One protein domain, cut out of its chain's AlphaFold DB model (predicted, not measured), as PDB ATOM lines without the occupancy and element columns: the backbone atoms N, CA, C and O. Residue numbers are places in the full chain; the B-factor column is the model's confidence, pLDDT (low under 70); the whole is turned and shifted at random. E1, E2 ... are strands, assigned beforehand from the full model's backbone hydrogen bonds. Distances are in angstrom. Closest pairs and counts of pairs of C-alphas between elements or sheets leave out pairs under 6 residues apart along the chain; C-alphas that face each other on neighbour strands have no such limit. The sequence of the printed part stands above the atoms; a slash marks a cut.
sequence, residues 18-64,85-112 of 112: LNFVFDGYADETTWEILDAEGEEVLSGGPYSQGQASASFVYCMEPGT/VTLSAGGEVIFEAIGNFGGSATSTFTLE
ATOM      1  N   LEU A  18     -27.791 -22.566 -19.018       98.62
ATOM      2  CA  LEU A  18     -29.039 -23.244 -19.376       98.62
ATOM      3  C   LEU A  18     -30.183 -22.231 -19.386       98.62
ATOM      4  O   LEU A  18     -30.434 -21.564 -18.382       98.62
ATOM      5  N   ASN A  19     -30.881 -22.122 -20.511       98.75
ATOM      6  CA  ASN A  19     -31.955 -21.159 -20.707       98.75
ATOM      7  C   ASN A  19     -33.214 -21.851 -21.217       98.75
ATOM      8  O   ASN A  19     -33.155 -22.630 -22.162       98.75
ATOM      9  N   PHE A  20     -34.345 -21.496 -20.622       98.81
ATOM     10  CA  PHE A  20     -35.672 -21.924 -21.029       98.81
ATOM     11  C   PHE A  20     -36.516 -20.716 -21.417       98.81
ATOM     12  O   PHE A  20     -36.585 -19.724 -20.686       98.81
ATOM     13  N   VAL A  21     -37.227 -20.843 -22.527       98.75
ATOM     14  CA  VAL A  21     -38.453 -20.110 -22.821       98.75
ATOM     15  C   VAL A  21     -39.551 -21.154 -22.790       98.75
ATOM     16  O   VAL A  21     -39.580 -22.022 -23.652       98.75
ATOM     17  N   PHE A  22     -40.423 -21.116 -21.794       98.62
ATOM     18  CA  PHE A  22     -41.473 -22.124 -21.703       98.62
ATOM     19  C   PHE A  22     -42.628 -21.806 -22.651       98.62
ATOM     20  O   PHE A  22     -42.824 -20.663 -23.095       98.62
ATOM     21  N   ASP A  23     -43.406 -22.839 -22.936       97.56
ATOM     22  CA  ASP A  23     -44.721 -22.712 -23.531       97.56
ATOM     23  C   ASP A  23     -45.761 -22.353 -22.444       97.56
ATOM     24  O   ASP A  23     -45.509 -21.500 -21.586       97.56
ATOM     25  N   GLY A  24     -46.977 -22.895 -22.508       97.56
ATOM     26  CA  GLY A  24     -48.008 -22.659 -21.499       97.56
ATOM     27  C   GLY A  24     -47.839 -23.476 -20.219       97.56
ATOM     28  O   GLY A  24     -48.437 -23.098 -19.207       97.56
ATOM     29  N   TYR A  25     -47.037 -24.544 -20.255       97.88
ATOM     30  CA  TYR A  25     -47.054 -25.645 -19.289       97.88
ATOM     31  C   TYR A  25     -45.656 -25.926 -18.733       97.88
ATOM     32  O   TYR A  25     -45.184 -27.053 -18.658       97.88
ATOM     33  N   ALA A  26     -44.983 -24.874 -18.261       98.38
ATOM     34  CA  ALA A  26     -43.668 -24.989 -17.625       98.38
ATOM     35  C   ALA A  26     -43.626 -25.986 -16.441       98.38
ATOM     36  O   ALA A  26     -42.557 -26.478 -16.078       98.38
ATOM     37  N   ASP A  27     -44.769 -26.264 -15.810       98.44
ATOM     38  CA  ASP A  27     -44.919 -27.256 -14.744       98.44
ATOM     39  C   ASP A  27     -44.694 -28.704 -15.195       98.44
ATOM     40  O   ASP A  27     -44.411 -29.550 -14.350       98.44
ATOM     41  N   GLU A  28     -44.721 -28.973 -16.499       98.50
ATOM     42  CA  GLU A  28     -44.446 -30.287 -17.090       98.50
ATOM     43  C   GLU A  28     -42.949 -30.496 -17.375       98.50
ATOM     44  O   GLU A  28     -42.513 -31.622 -17.614       98.50
ATOM     45  N   THR A  29     -42.143 -29.427 -17.320       98.75
ATOM     46  CA  THR A  29     -40.726 -29.463 -17.696       98.75
ATOM     47  C   THR A  29     -39.806 -29.724 -16.504       98.75
ATOM     48  O   THR A  29     -39.720 -28.920 -15.569       98.75
ATOM     49  N   THR A  30     -39.008 -30.787 -16.587       98.88
ATOM     50  CA  THR A  30     -37.858 -31.042 -15.702       98.88
ATOM     51  C   THR A  30     -36.592 -31.266 -16.522       98.88
ATOM     52  O   THR A  30     -36.636 -31.389 -17.747       98.88
ATOM     53  N   TRP A  31     -35.433 -31.253 -15.874       98.88
ATOM     54  CA  TRP A  31     -34.168 -31.550 -16.538       98.88
ATOM     55  C   TRP A  31     -33.133 -32.091 -15.557       98.88
ATOM     56  O   TRP A  31     -33.197 -31.815 -14.357       98.88
ATOM     57  N   GLU A  32     -32.154 -32.811 -16.092       98.81
ATOM     58  CA  GLU A  32     -30.988 -33.301 -15.361       98.81
ATOM     59  C   GLU A  32     -29.708 -33.165 -16.196       98.81
ATOM     60  O   GLU A  32     -29.743 -33.096 -17.430       98.81
ATOM     61  N   ILE A  33     -28.573 -33.112 -15.506       98.81
ATOM     62  CA  ILE A  33     -27.239 -33.294 -16.065       98.81
ATOM     63  C   ILE A  33     -26.559 -34.399 -15.267       98.81
ATOM     64  O   ILE A  33     -26.400 -34.280 -14.051       98.81
ATOM     65  N   LEU A  34     -26.133 -35.440 -15.973       98.75
ATOM     66  CA  LEU A  34     -25.336 -36.533 -15.430       98.75
ATOM     67  C   LEU A  34     -23.866 -36.364 -15.828       98.75
ATOM     68  O   LEU A  34     -23.579 -35.849 -16.913       98.75
ATOM     69  N   ASP A  35     -22.941 -36.805 -14.980       98.44
ATOM     70  CA  ASP A  35     -21.528 -36.958 -15.339       98.44
ATOM     71  C   ASP A  35     -21.265 -38.227 -16.178       98.44
ATOM     72  O   ASP A  35     -22.183 -38.955 -16.572       98.44
ATOM     73  N   ALA A  36     -19.994 -38.489 -16.492       97.50
ATOM     74  CA  ALA A  36     -19.577 -39.629 -17.306       97.50
ATOM     75  C   ALA A  36     -19.835 -40.990 -16.632       97.50
ATOM     76  O   ALA A  36     -19.954 -42.011 -17.320       97.50
ATOM     77  N   GLU A  37     -19.929 -41.013 -15.303       98.06
ATOM     78  CA  GLU A  37     -20.254 -42.188 -14.500       98.06
ATOM     79  C   GLU A  37     -21.773 -42.414 -14.382       98.06
ATOM     80  O   GLU A  37     -22.204 -43.479 -13.925       98.06
ATOM     81  N   GLY A  38     -22.581 -41.460 -14.854       97.31
ATOM     82  CA  GLY A  38     -24.038 -41.485 -14.781       97.31
ATOM     83  C   GLY A  38     -24.584 -40.996 -13.439       97.31
ATOM     84  O   GLY A  38     -25.733 -41.299 -13.114       97.31
ATOM     85  N   GLU A  39     -23.778 -40.288 -12.645       98.25
ATOM     86  CA  GLU A  39     -24.213 -39.637 -11.413       98.25
ATOM     87  C   GLU A  39     -24.832 -38.270 -11.724       98.25
ATOM     88  O   GLU A  39     -24.317 -37.498 -12.534       98.25
ATOM     89  N   GLU A  40     -25.967 -37.967 -11.090       98.31
ATOM     90  CA  GLU A  40     -26.631 -36.669 -11.219       98.31
ATOM     91  C   GLU A  40     -25.791 -35.577 -10.555       98.31
ATOM     92  O   GLU A  40     -25.579 -35.592  -9.342       98.31
ATOM     93  N   VAL A  41     -25.347 -34.602 -11.351       98.06
ATOM     94  CA  VAL A  41     -24.577 -33.449 -10.860       98.06
ATOM     95  C   VAL A  41     -25.418 -32.181 -10.759       98.06
ATOM     96  O   VAL A  41     -25.149 -31.330  -9.912       98.06
ATOM     97  N   LEU A  42     -26.439 -32.041 -11.607       98.19
ATOM     98  CA  LEU A  42     -27.393 -30.934 -11.586       98.19
ATOM     99  C   LEU A  42     -28.772 -31.433 -12.011       98.19
ATOM    100  O   LEU A  42     -28.891 -32.276 -12.894       98.19
ATOM    101  N   SER A  43     -29.817 -30.842 -11.447       98.56
ATOM    102  CA  SER A  43     -31.201 -31.091 -11.844       98.56
ATOM    103  C   SER A  43     -32.077 -29.872 -11.564       98.56
ATOM    104  O   SER A  43     -31.696 -28.955 -10.825       98.56
ATOM    105  N   GLY A  44     -33.256 -29.824 -12.182       98.50
ATOM    106  CA  GLY A  44     -34.203 -28.739 -11.963       98.50
ATOM    107  C   GLY A  44     -35.600 -28.991 -12.524       98.50
ATOM    108  O   GLY A  44     -35.877 -29.993 -13.180       98.50
ATOM    109  N   GLY A  45     -36.488 -28.037 -12.242       97.94
ATOM    110  CA  GLY A  45     -37.932 -28.212 -12.400       97.94
ATOM    111  C   GLY A  45     -38.553 -29.065 -11.275       97.94
ATOM    112  O   GLY A  45     -37.852 -29.462 -10.339       97.94
ATOM    113  N   PRO A  46     -39.869 -29.330 -11.328       98.50
ATOM    114  CA  PRO A  46     -40.823 -28.694 -12.235       98.50
ATOM    115  C   PRO A  46     -40.981 -27.200 -11.922       98.50
ATOM    116  O   PRO A  46     -40.671 -26.742 -10.816       98.50
ATOM    117  N   TYR A  47     -41.433 -26.419 -12.899       98.38
ATOM    118  CA  TYR A  47     -41.620 -24.976 -12.735       98.38
ATOM    119  C   TYR A  47     -43.064 -24.623 -12.382       98.38
ATOM    120  O   TYR A  47     -43.936 -25.478 -12.271       98.38
ATOM    121  N   SER A  48     -43.337 -23.342 -12.128       98.00
ATOM    122  CA  SER A  48     -44.718 -22.905 -11.910       98.00
ATOM    123  C   SER A  48     -45.458 -22.813 -13.241       98.00
ATOM    124  O   SER A  48     -44.941 -22.214 -14.182       98.00
ATOM    125  N   GLN A  49     -46.690 -23.317 -13.299       94.75
ATOM    126  CA  GLN A  49     -47.552 -23.176 -14.473       94.75
ATOM    127  C   GLN A  49     -47.635 -21.714 -14.943       94.75
ATOM    128  O   GLN A  49     -47.831 -20.793 -14.142       94.75
ATOM    129  N   GLY A  50     -47.479 -21.494 -16.251       92.94
ATOM    130  CA  GLY A  50     -47.458 -20.160 -16.856       92.94
ATOM    131  C   GLY A  50     -46.192 -19.332 -16.587       92.94
ATOM    132  O   GLY A  50     -46.143 -18.163 -16.981       92.94
ATOM    133  N   GLN A  51     -45.165 -19.889 -15.933       98.25
ATOM    134  CA  GLN A  51     -43.844 -19.264 -15.867       98.25
ATOM    135  C   GLN A  51     -43.289 -19.098 -17.285       98.25
ATOM    136  O   GLN A  51     -43.274 -20.039 -18.063       98.25
ATOM    137  N   ALA A  52     -42.820 -17.897 -17.630       98.12
ATOM    138  CA  ALA A  52     -42.419 -17.593 -19.005       98.12
ATOM    139  C   ALA A  52     -41.012 -18.096 -19.370       98.12
ATOM    140  O   ALA A  52     -40.750 -18.408 -20.530       98.12
ATOM    141  N   SER A  53     -40.089 -18.121 -18.407       98.62
ATOM    142  CA  SER A  53     -38.690 -18.486 -18.642       98.62
ATOM    143  C   SER A  53     -37.970 -18.894 -17.358       98.62
ATOM    144  O   SER A  53     -38.439 -18.626 -16.247       98.62
ATOM    145  N   ALA A  54     -36.815 -19.535 -17.516       98.38
ATOM    146  CA  ALA A  54     -35.833 -19.782 -16.464       98.38
ATOM    147  C   ALA A  54     -34.422 -19.703 -17.058       98.38
ATOM    148  O   ALA A  54     -34.219 -20.084 -18.208       98.38
ATOM    149  N   SER A  55     -33.455 -19.229 -16.276       98.00
ATOM    150  CA  SER A  55     -32.056 -19.134 -16.697       98.00
ATOM    151  C   SER A  55     -31.140 -19.504 -15.541       98.00
ATOM    152  O   SER A  55     -31.329 -19.028 -14.420       98.00
ATOM    153  N   PHE A  56     -30.131 -20.314 -15.837       97.25
ATOM    154  CA  PHE A  56     -29.134 -20.781 -14.885       97.25
ATOM    155  C   PHE A  56     -27.743 -20.639 -15.485       97.25
ATOM    156  O   PHE A  56     -27.556 -20.863 -16.680       97.25
ATOM    157  N   VAL A  57     -26.777 -20.291 -14.640       95.88
ATOM    158  CA  VAL A  57     -25.360 -20.254 -14.994       95.88
ATOM    159  C   VAL A  57     -24.606 -21.050 -13.942       95.88
ATOM    160  O   VAL A  57     -24.721 -20.766 -12.748       95.88
ATOM    161  N   TYR A  58     -23.855 -22.043 -14.397       94.94
ATOM    162  CA  TYR A  58     -23.038 -22.920 -13.576       94.94
ATOM    163  C   TYR A  58     -21.578 -22.811 -13.996       94.94
ATOM    164  O   TYR A  58     -21.269 -22.552 -15.158       94.94
ATOM    165  N   CYS A  59     -20.682 -23.025 -13.041       94.31
ATOM    166  CA  CYS A  59     -19.270 -23.223 -13.321       94.31
ATOM    167  C   CYS A  59     -18.982 -24.715 -13.180       94.31
ATOM    168  O   CYS A  59     -19.107 -25.253 -12.080       94.31
ATOM    169  N   MET A  60     -18.683 -25.369 -14.297       94.31
ATOM    170  CA  MET A  60     -18.499 -26.816 -14.373       94.31
ATOM    171  C   MET A  60     -17.016 -27.143 -14.512       94.31
ATOM    172  O   MET A  60     -16.283 -26.431 -15.198       94.31
ATOM    173  N   GLU A  61     -16.577 -28.237 -13.900       94.75
ATOM    174  CA  GLU A  61     -15.247 -28.776 -14.177       94.75
ATOM    175  C   GLU A  61     -15.179 -29.318 -15.621       94.75
ATOM    176  O   GLU A  61     -16.207 -29.725 -16.176       94.75
ATOM    177  N   PRO A  62     -13.994 -29.342 -16.257       94.88
ATOM    178  CA  PRO A  62     -13.809 -30.046 -17.520       94.88
ATOM    179  C   PRO A  62     -14.189 -31.524 -17.387       94.88
ATOM    180  O   PRO A  62     -13.831 -32.191 -16.413       94.88
ATOM    181  N   GLY A  63     -14.902 -32.050 -18.376       96.25
ATOM    182  CA  GLY A  63     -15.465 -33.394 -18.302       96.25
ATOM    183  C   GLY A  63     -16.543 -33.649 -19.343       96.25
ATOM    184  O   GLY A  63     -16.947 -32.753 -20.085       96.25
ATOM    185  N   THR A  64     -17.009 -34.895 -19.406       98.31
ATOM    186  CA  THR A  64     -18.130 -35.296 -20.264       98.31
ATOM    187  C   THR A  64     -19.401 -35.397 -19.440       98.31
ATOM    188  O   THR A  64     -19.400 -35.990 -18.365       98.31
ATOM    189  N   VAL A  85     -35.533 -24.742 -25.151       98.81
ATOM    190  CA  VAL A  85     -34.445 -24.920 -24.196       98.81
ATOM    191  C   VAL A  85     -33.118 -24.861 -24.943       98.81
ATOM    192  O   VAL A  85     -32.960 -25.469 -26.002       98.81
ATOM    193  N   THR A  86     -32.165 -24.119 -24.391       98.75
ATOM    194  CA  THR A  86     -30.829 -23.940 -24.961       98.75
ATOM    195  C   THR A  86     -29.784 -24.131 -23.873       98.75
ATOM    196  O   THR A  86     -29.870 -23.510 -22.811       98.75
ATOM    197  N   LEU A  87     -28.779 -24.957 -24.156       98.56
ATOM    198  CA  LEU A  87     -27.598 -25.128 -23.321       98.56
ATOM    199  C   LEU A  87     -26.378 -24.581 -24.062       98.56
ATOM    200  O   LEU A  87     -26.147 -24.919 -25.227       98.56
ATOM    201  N   SER A  88     -25.589 -23.761 -23.378       97.69
ATOM    202  CA  SER A  88     -24.357 -23.187 -23.910       97.69
ATOM    203  C   SER A  88     -23.176 -23.420 -22.982       97.69
ATOM    204  O   SER A  88     -23.325 -23.285 -21.773       97.69
ATOM    205  N   ALA A  89     -22.001 -23.696 -23.542       95.56
ATOM    206  CA  ALA A  89     -20.739 -23.824 -22.822       95.56
ATOM    207  C   ALA A  89     -19.734 -22.798 -23.357       95.56
ATOM    208  O   ALA A  89     -19.539 -22.698 -24.565       95.56
ATOM    209  N   GLY A  90     -19.141 -21.978 -22.484       89.00
ATOM    210  CA  GLY A  90     -18.197 -20.930 -22.897       89.00
ATOM    211  C   GLY A  90     -18.778 -19.917 -23.900       89.00
ATOM    212  O   GLY A  90     -18.039 -19.306 -24.669       89.00
ATOM    213  N   GLY A  91     -20.107 -19.759 -23.922       87.69
ATOM    214  CA  GLY A  91     -20.835 -18.918 -24.878       87.69
ATOM    215  C   GLY A  91     -21.194 -19.584 -26.214       87.69
ATOM    216  O   GLY A  91     -21.876 -18.958 -27.025       87.69
ATOM    217  N   GLU A  92     -20.796 -20.835 -26.454       94.12
ATOM    218  CA  GLU A  92     -21.195 -21.621 -27.629       94.12
ATOM    219  C   GLU A  92     -22.434 -22.469 -27.322       94.12
ATOM    220  O   GLU A  92     -22.501 -23.112 -26.279       94.12
ATOM    221  N   VAL A  93     -23.427 -22.489 -28.217       97.31
ATOM    222  CA  VAL A  93     -24.618 -23.348 -28.082       97.31
ATOM    223  C   VAL A  93     -24.252 -24.798 -28.402       97.31
ATOM    224  O   VAL A  93     -23.857 -25.101 -29.523       97.31
ATOM    225  N   ILE A  94     -24.439 -25.687 -27.426       97.44
ATOM    226  CA  ILE A  94     -24.115 -27.121 -27.511       97.44
ATOM    227  C   ILE A  94     -25.360 -28.019 -27.519       97.44
ATOM    228  O   ILE A  94     -25.282 -29.199 -27.860       97.44
ATOM    229  N   PHE A  95     -26.523 -27.469 -27.166       98.50
ATOM    230  CA  PHE A  95     -27.815 -28.132 -27.294       98.50
ATOM    231  C   PHE A  95     -28.927 -27.102 -27.491       98.50
ATOM    232  O   PHE A  95     -28.936 -26.054 -26.843       98.50
ATOM    233  N   GLU A  96     -29.882 -27.429 -28.358       98.50
ATOM    234  CA  GLU A  96     -31.105 -26.663 -28.559       98.50
ATOM    235  C   GLU A  96     -32.261 -27.613 -28.892       98.50
ATOM    236  O   GLU A  96     -32.132 -28.487 -29.752       98.50
ATOM    237  N   ALA A  97     -33.397 -27.418 -28.225       98.62
ATOM    238  CA  ALA A  97     -34.675 -28.011 -28.600       98.62
ATOM    239  C   ALA A  97     -35.754 -26.921 -28.595       98.62
ATOM    240  O   ALA A  97     -35.814 -26.103 -27.676       98.62
ATOM    241  N   ILE A  98     -36.586 -26.893 -29.637       98.62
ATOM    242  CA  ILE A  98     -37.629 -25.882 -29.858       98.62
ATOM    243  C   ILE A  98     -38.938 -26.609 -30.150       98.62
ATOM    244  O   ILE A  98     -38.948 -27.535 -30.966       98.62
ATOM    245  N   GLY A  99     -40.035 -26.164 -29.540       98.50
ATOM    246  CA  GLY A  99     -41.346 -26.748 -29.793       98.50
ATOM    247  C   GLY A  99     -41.417 -28.206 -29.340       98.50
ATOM    248  O   GLY A  99     -40.964 -28.569 -28.254       98.50
ATOM    249  N   ASN A 100     -41.975 -29.050 -30.206       98.44
ATOM    250  CA  ASN A 100     -42.248 -30.444 -29.881       98.44
ATOM    251  C   ASN A 100     -41.017 -31.343 -30.049       98.44
ATOM    252  O   ASN A 100     -40.603 -31.652 -31.169       98.44
ATOM    253  N   PHE A 101     -40.493 -31.819 -28.920       98.44
ATOM    254  CA  PHE A 101     -39.448 -32.841 -28.840       98.44
ATOM    255  C   PHE A 101     -39.940 -34.164 -28.222       98.44
ATOM    256  O   PHE A 101     -39.137 -35.051 -27.930       98.44
ATOM    257  N   GLY A 102     -41.252 -34.338 -28.050       98.56
ATOM    258  CA  GLY A 102     -41.823 -35.463 -27.314       98.56
ATOM    259  C   GLY A 102     -41.610 -35.334 -25.802       98.56
ATOM    260  O   GLY A 102     -41.408 -34.242 -25.289       98.56
ATOM    261  N   GLY A 103     -41.596 -36.462 -25.084       98.62
ATOM    262  CA  GLY A 103     -41.401 -36.472 -23.625       98.62
ATOM    263  C   GLY A 103     -39.966 -36.240 -23.143       98.62
ATOM    264  O   GLY A 103     -39.745 -36.127 -21.941       98.62
ATOM    265  N   SER A 104     -38.974 -36.206 -24.040       98.69
ATOM    266  CA  SER A 104     -37.592 -35.896 -23.659       98.69
ATOM    267  C   SER A 104     -36.693 -35.581 -24.848       98.69
ATOM    268  O   SER A 104     -36.836 -36.198 -25.906       98.69
ATOM    269  N   ALA A 105     -35.673 -34.753 -24.629       98.75
ATOM    270  CA  ALA A 105     -34.542 -34.589 -25.536       98.75
ATOM    271  C   ALA A 105     -33.215 -34.626 -24.764       98.75
ATOM    272  O   ALA A 105     -33.096 -34.039 -23.691       98.75
ATOM    273  N   THR A 106     -32.216 -35.308 -25.328       98.62
ATOM    274  CA  THR A 106     -30.936 -35.598 -24.662       98.62
ATOM    275  C   THR A 106     -29.758 -35.230 -25.552       98.62
ATOM    276  O   THR A 106     -29.802 -35.457 -26.762       98.62
ATOM    277  N   SER A 107     -28.676 -34.732 -24.951       98.12
ATOM    278  CA  SER A 107     -27.386 -34.550 -25.616       98.12
ATOM    279  C   SER A 107     -26.217 -34.817 -24.675       98.12
ATOM    280  O   SER A 107     -26.223 -34.387 -23.522       98.12
ATOM    281  N   THR A 108     -25.198 -35.503 -25.190       98.44
ATOM    282  CA  THR A 108     -23.909 -35.688 -24.515       98.44
ATOM    283  C   THR A 108     -22.905 -34.691 -25.078       98.44
ATOM    284  O   THR A 108     -22.763 -34.581 -26.297       98.44
ATOM    285  N   PHE A 109     -22.187 -33.995 -24.202       97.50
ATOM    286  CA  PHE A 109     -21.200 -32.978 -24.556       97.50
ATOM    287  C   PHE A 109     -19.968 -33.069 -23.653       97.50
ATOM    288  O   PHE A 109     -20.020 -33.649 -22.569       97.50
ATOM    289  N   THR A 110     -18.862 -32.480 -24.103       97.00
ATOM    290  CA  THR A 110     -17.615 -32.391 -23.336       97.00
ATOM    291  C   THR A 110     -17.244 -30.929 -23.131       97.00
ATOM    292  O   THR A 110     -17.351 -30.128 -24.059       97.00
ATOM    293  N   LEU A 111     -16.832 -30.600 -21.911       95.31
ATOM    294  CA  LEU A 111     -16.301 -29.304 -21.505       95.31
ATOM    295  C   LEU A 111     -14.775 -29.405 -21.412       95.31
ATOM    296  O   LEU A 111     -14.272 -30.329 -20.771       95.31
ATOM    297  N   GLU A 112     -14.065 -28.472 -22.048       87.25
ATOM    298  CA  GLU A 112     -12.595 -28.425 -22.164       87.25
ATOM    299  C   GLU A 112     -12.024 -27.110 -21.620       87.25
ATOM    300  O   GLU A 112     -12.679 -26.058 -21.820       87.25
TER     301      GLU A 112
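AT A GLANCE: This is residues 18 to 64 and 85 to 112 of the 112 residues of an uncharacterized protein of Bacteroidales bacterium (UniProt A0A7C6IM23). The domain is a small, loosely formed sandwich: a twisted sheet of four strands, E4, E1, E5 and E6, makes one wall, and over it lies a second layer made of the hairpin E2 and E3 with E7 on the E2 side. The strands of both layers run mostly along the longest axis; E7 comes nearest the four-strand sheet along E6 and at its own last residues, while E2 and E3 stay apart from that sheet. The printed part has 75 residues, with no named helix and seven named strands, E1 to E7 in that order along the chain; the class is all strand. The larger sheet has the order E4, E1, E5, E6 and is antiparallel, as is the pair E2 and E3. The whole is compact, with a radius of gyration of the C-alphas of 12.7 A and spans of 36 by 25 by 21 A.

IN THESE COORDINATES: E1 is residues 18 to 21, 10.5 A long, beginning at C-alpha 18 at (-29.039, -23.244, -19.376). E2 is residues 29 to 35, 20.7 A, and E3 residues 40 to 44, 11.0 A. E4 is residues 53 to 60, 22.3 A, from C-alpha 53 at (-38.690, -18.486, -18.642). After the cut come E5, residues 85 to 89, 13.8 A, and E6, residues 92 to 98, 17.1 A. E7 is residues 104 to 111, 22.4 A, ending at C-alpha 111 at (-16.301, -29.304, -21.505).

HOW THE PARTS SIT: In the larger sheet, E4 and E6 are edge strands. E4 and E1 are antiparallel at 173 degrees, with N 20 and O 54 2.8 A apart, within hydrogen-bond range. E1 and E5 are antiparallel at 157 degrees, with N 19 and O 86 at 2.9 A. The hairpin E5 and E6 stands at 171 degrees, with N 87 and O 95 at 2.9 A. The hairpin E2 and E3 stands at 166 degrees, with N 33 and O 42 at 2.8 A. E2 is apart from E4, E5 and E6, but E2 and E7 are near each other, with 11 pairs of C-alphas within 10 A. E7 pairs with no named strand; its residues 110 to 111 pair antiparallel with residues 63 to 64. The closest C-alphas of E6 and E7 are those of Phe 95 and Ser 107, 6.6 A apart; those of E5 and E7 are Ala 89 and Leu 111, 7.2 A apart.

THE WHOLE: The C-alphas farthest apart, of Gly 50 and Glu 112, are 36.2 A apart. Residues 65 to 84 are not printed, and C-alphas 64 and 85 are 19.7 A apart across this cut, in the link from E4 to E5. Of the links printed whole, E2 to E3, E5 to E6 and E6 to E7 are tight, and E1 to E2 and E3 to E4 are short. The mean pLDDT of the printed part is 97.3, and no printed residue is under 70.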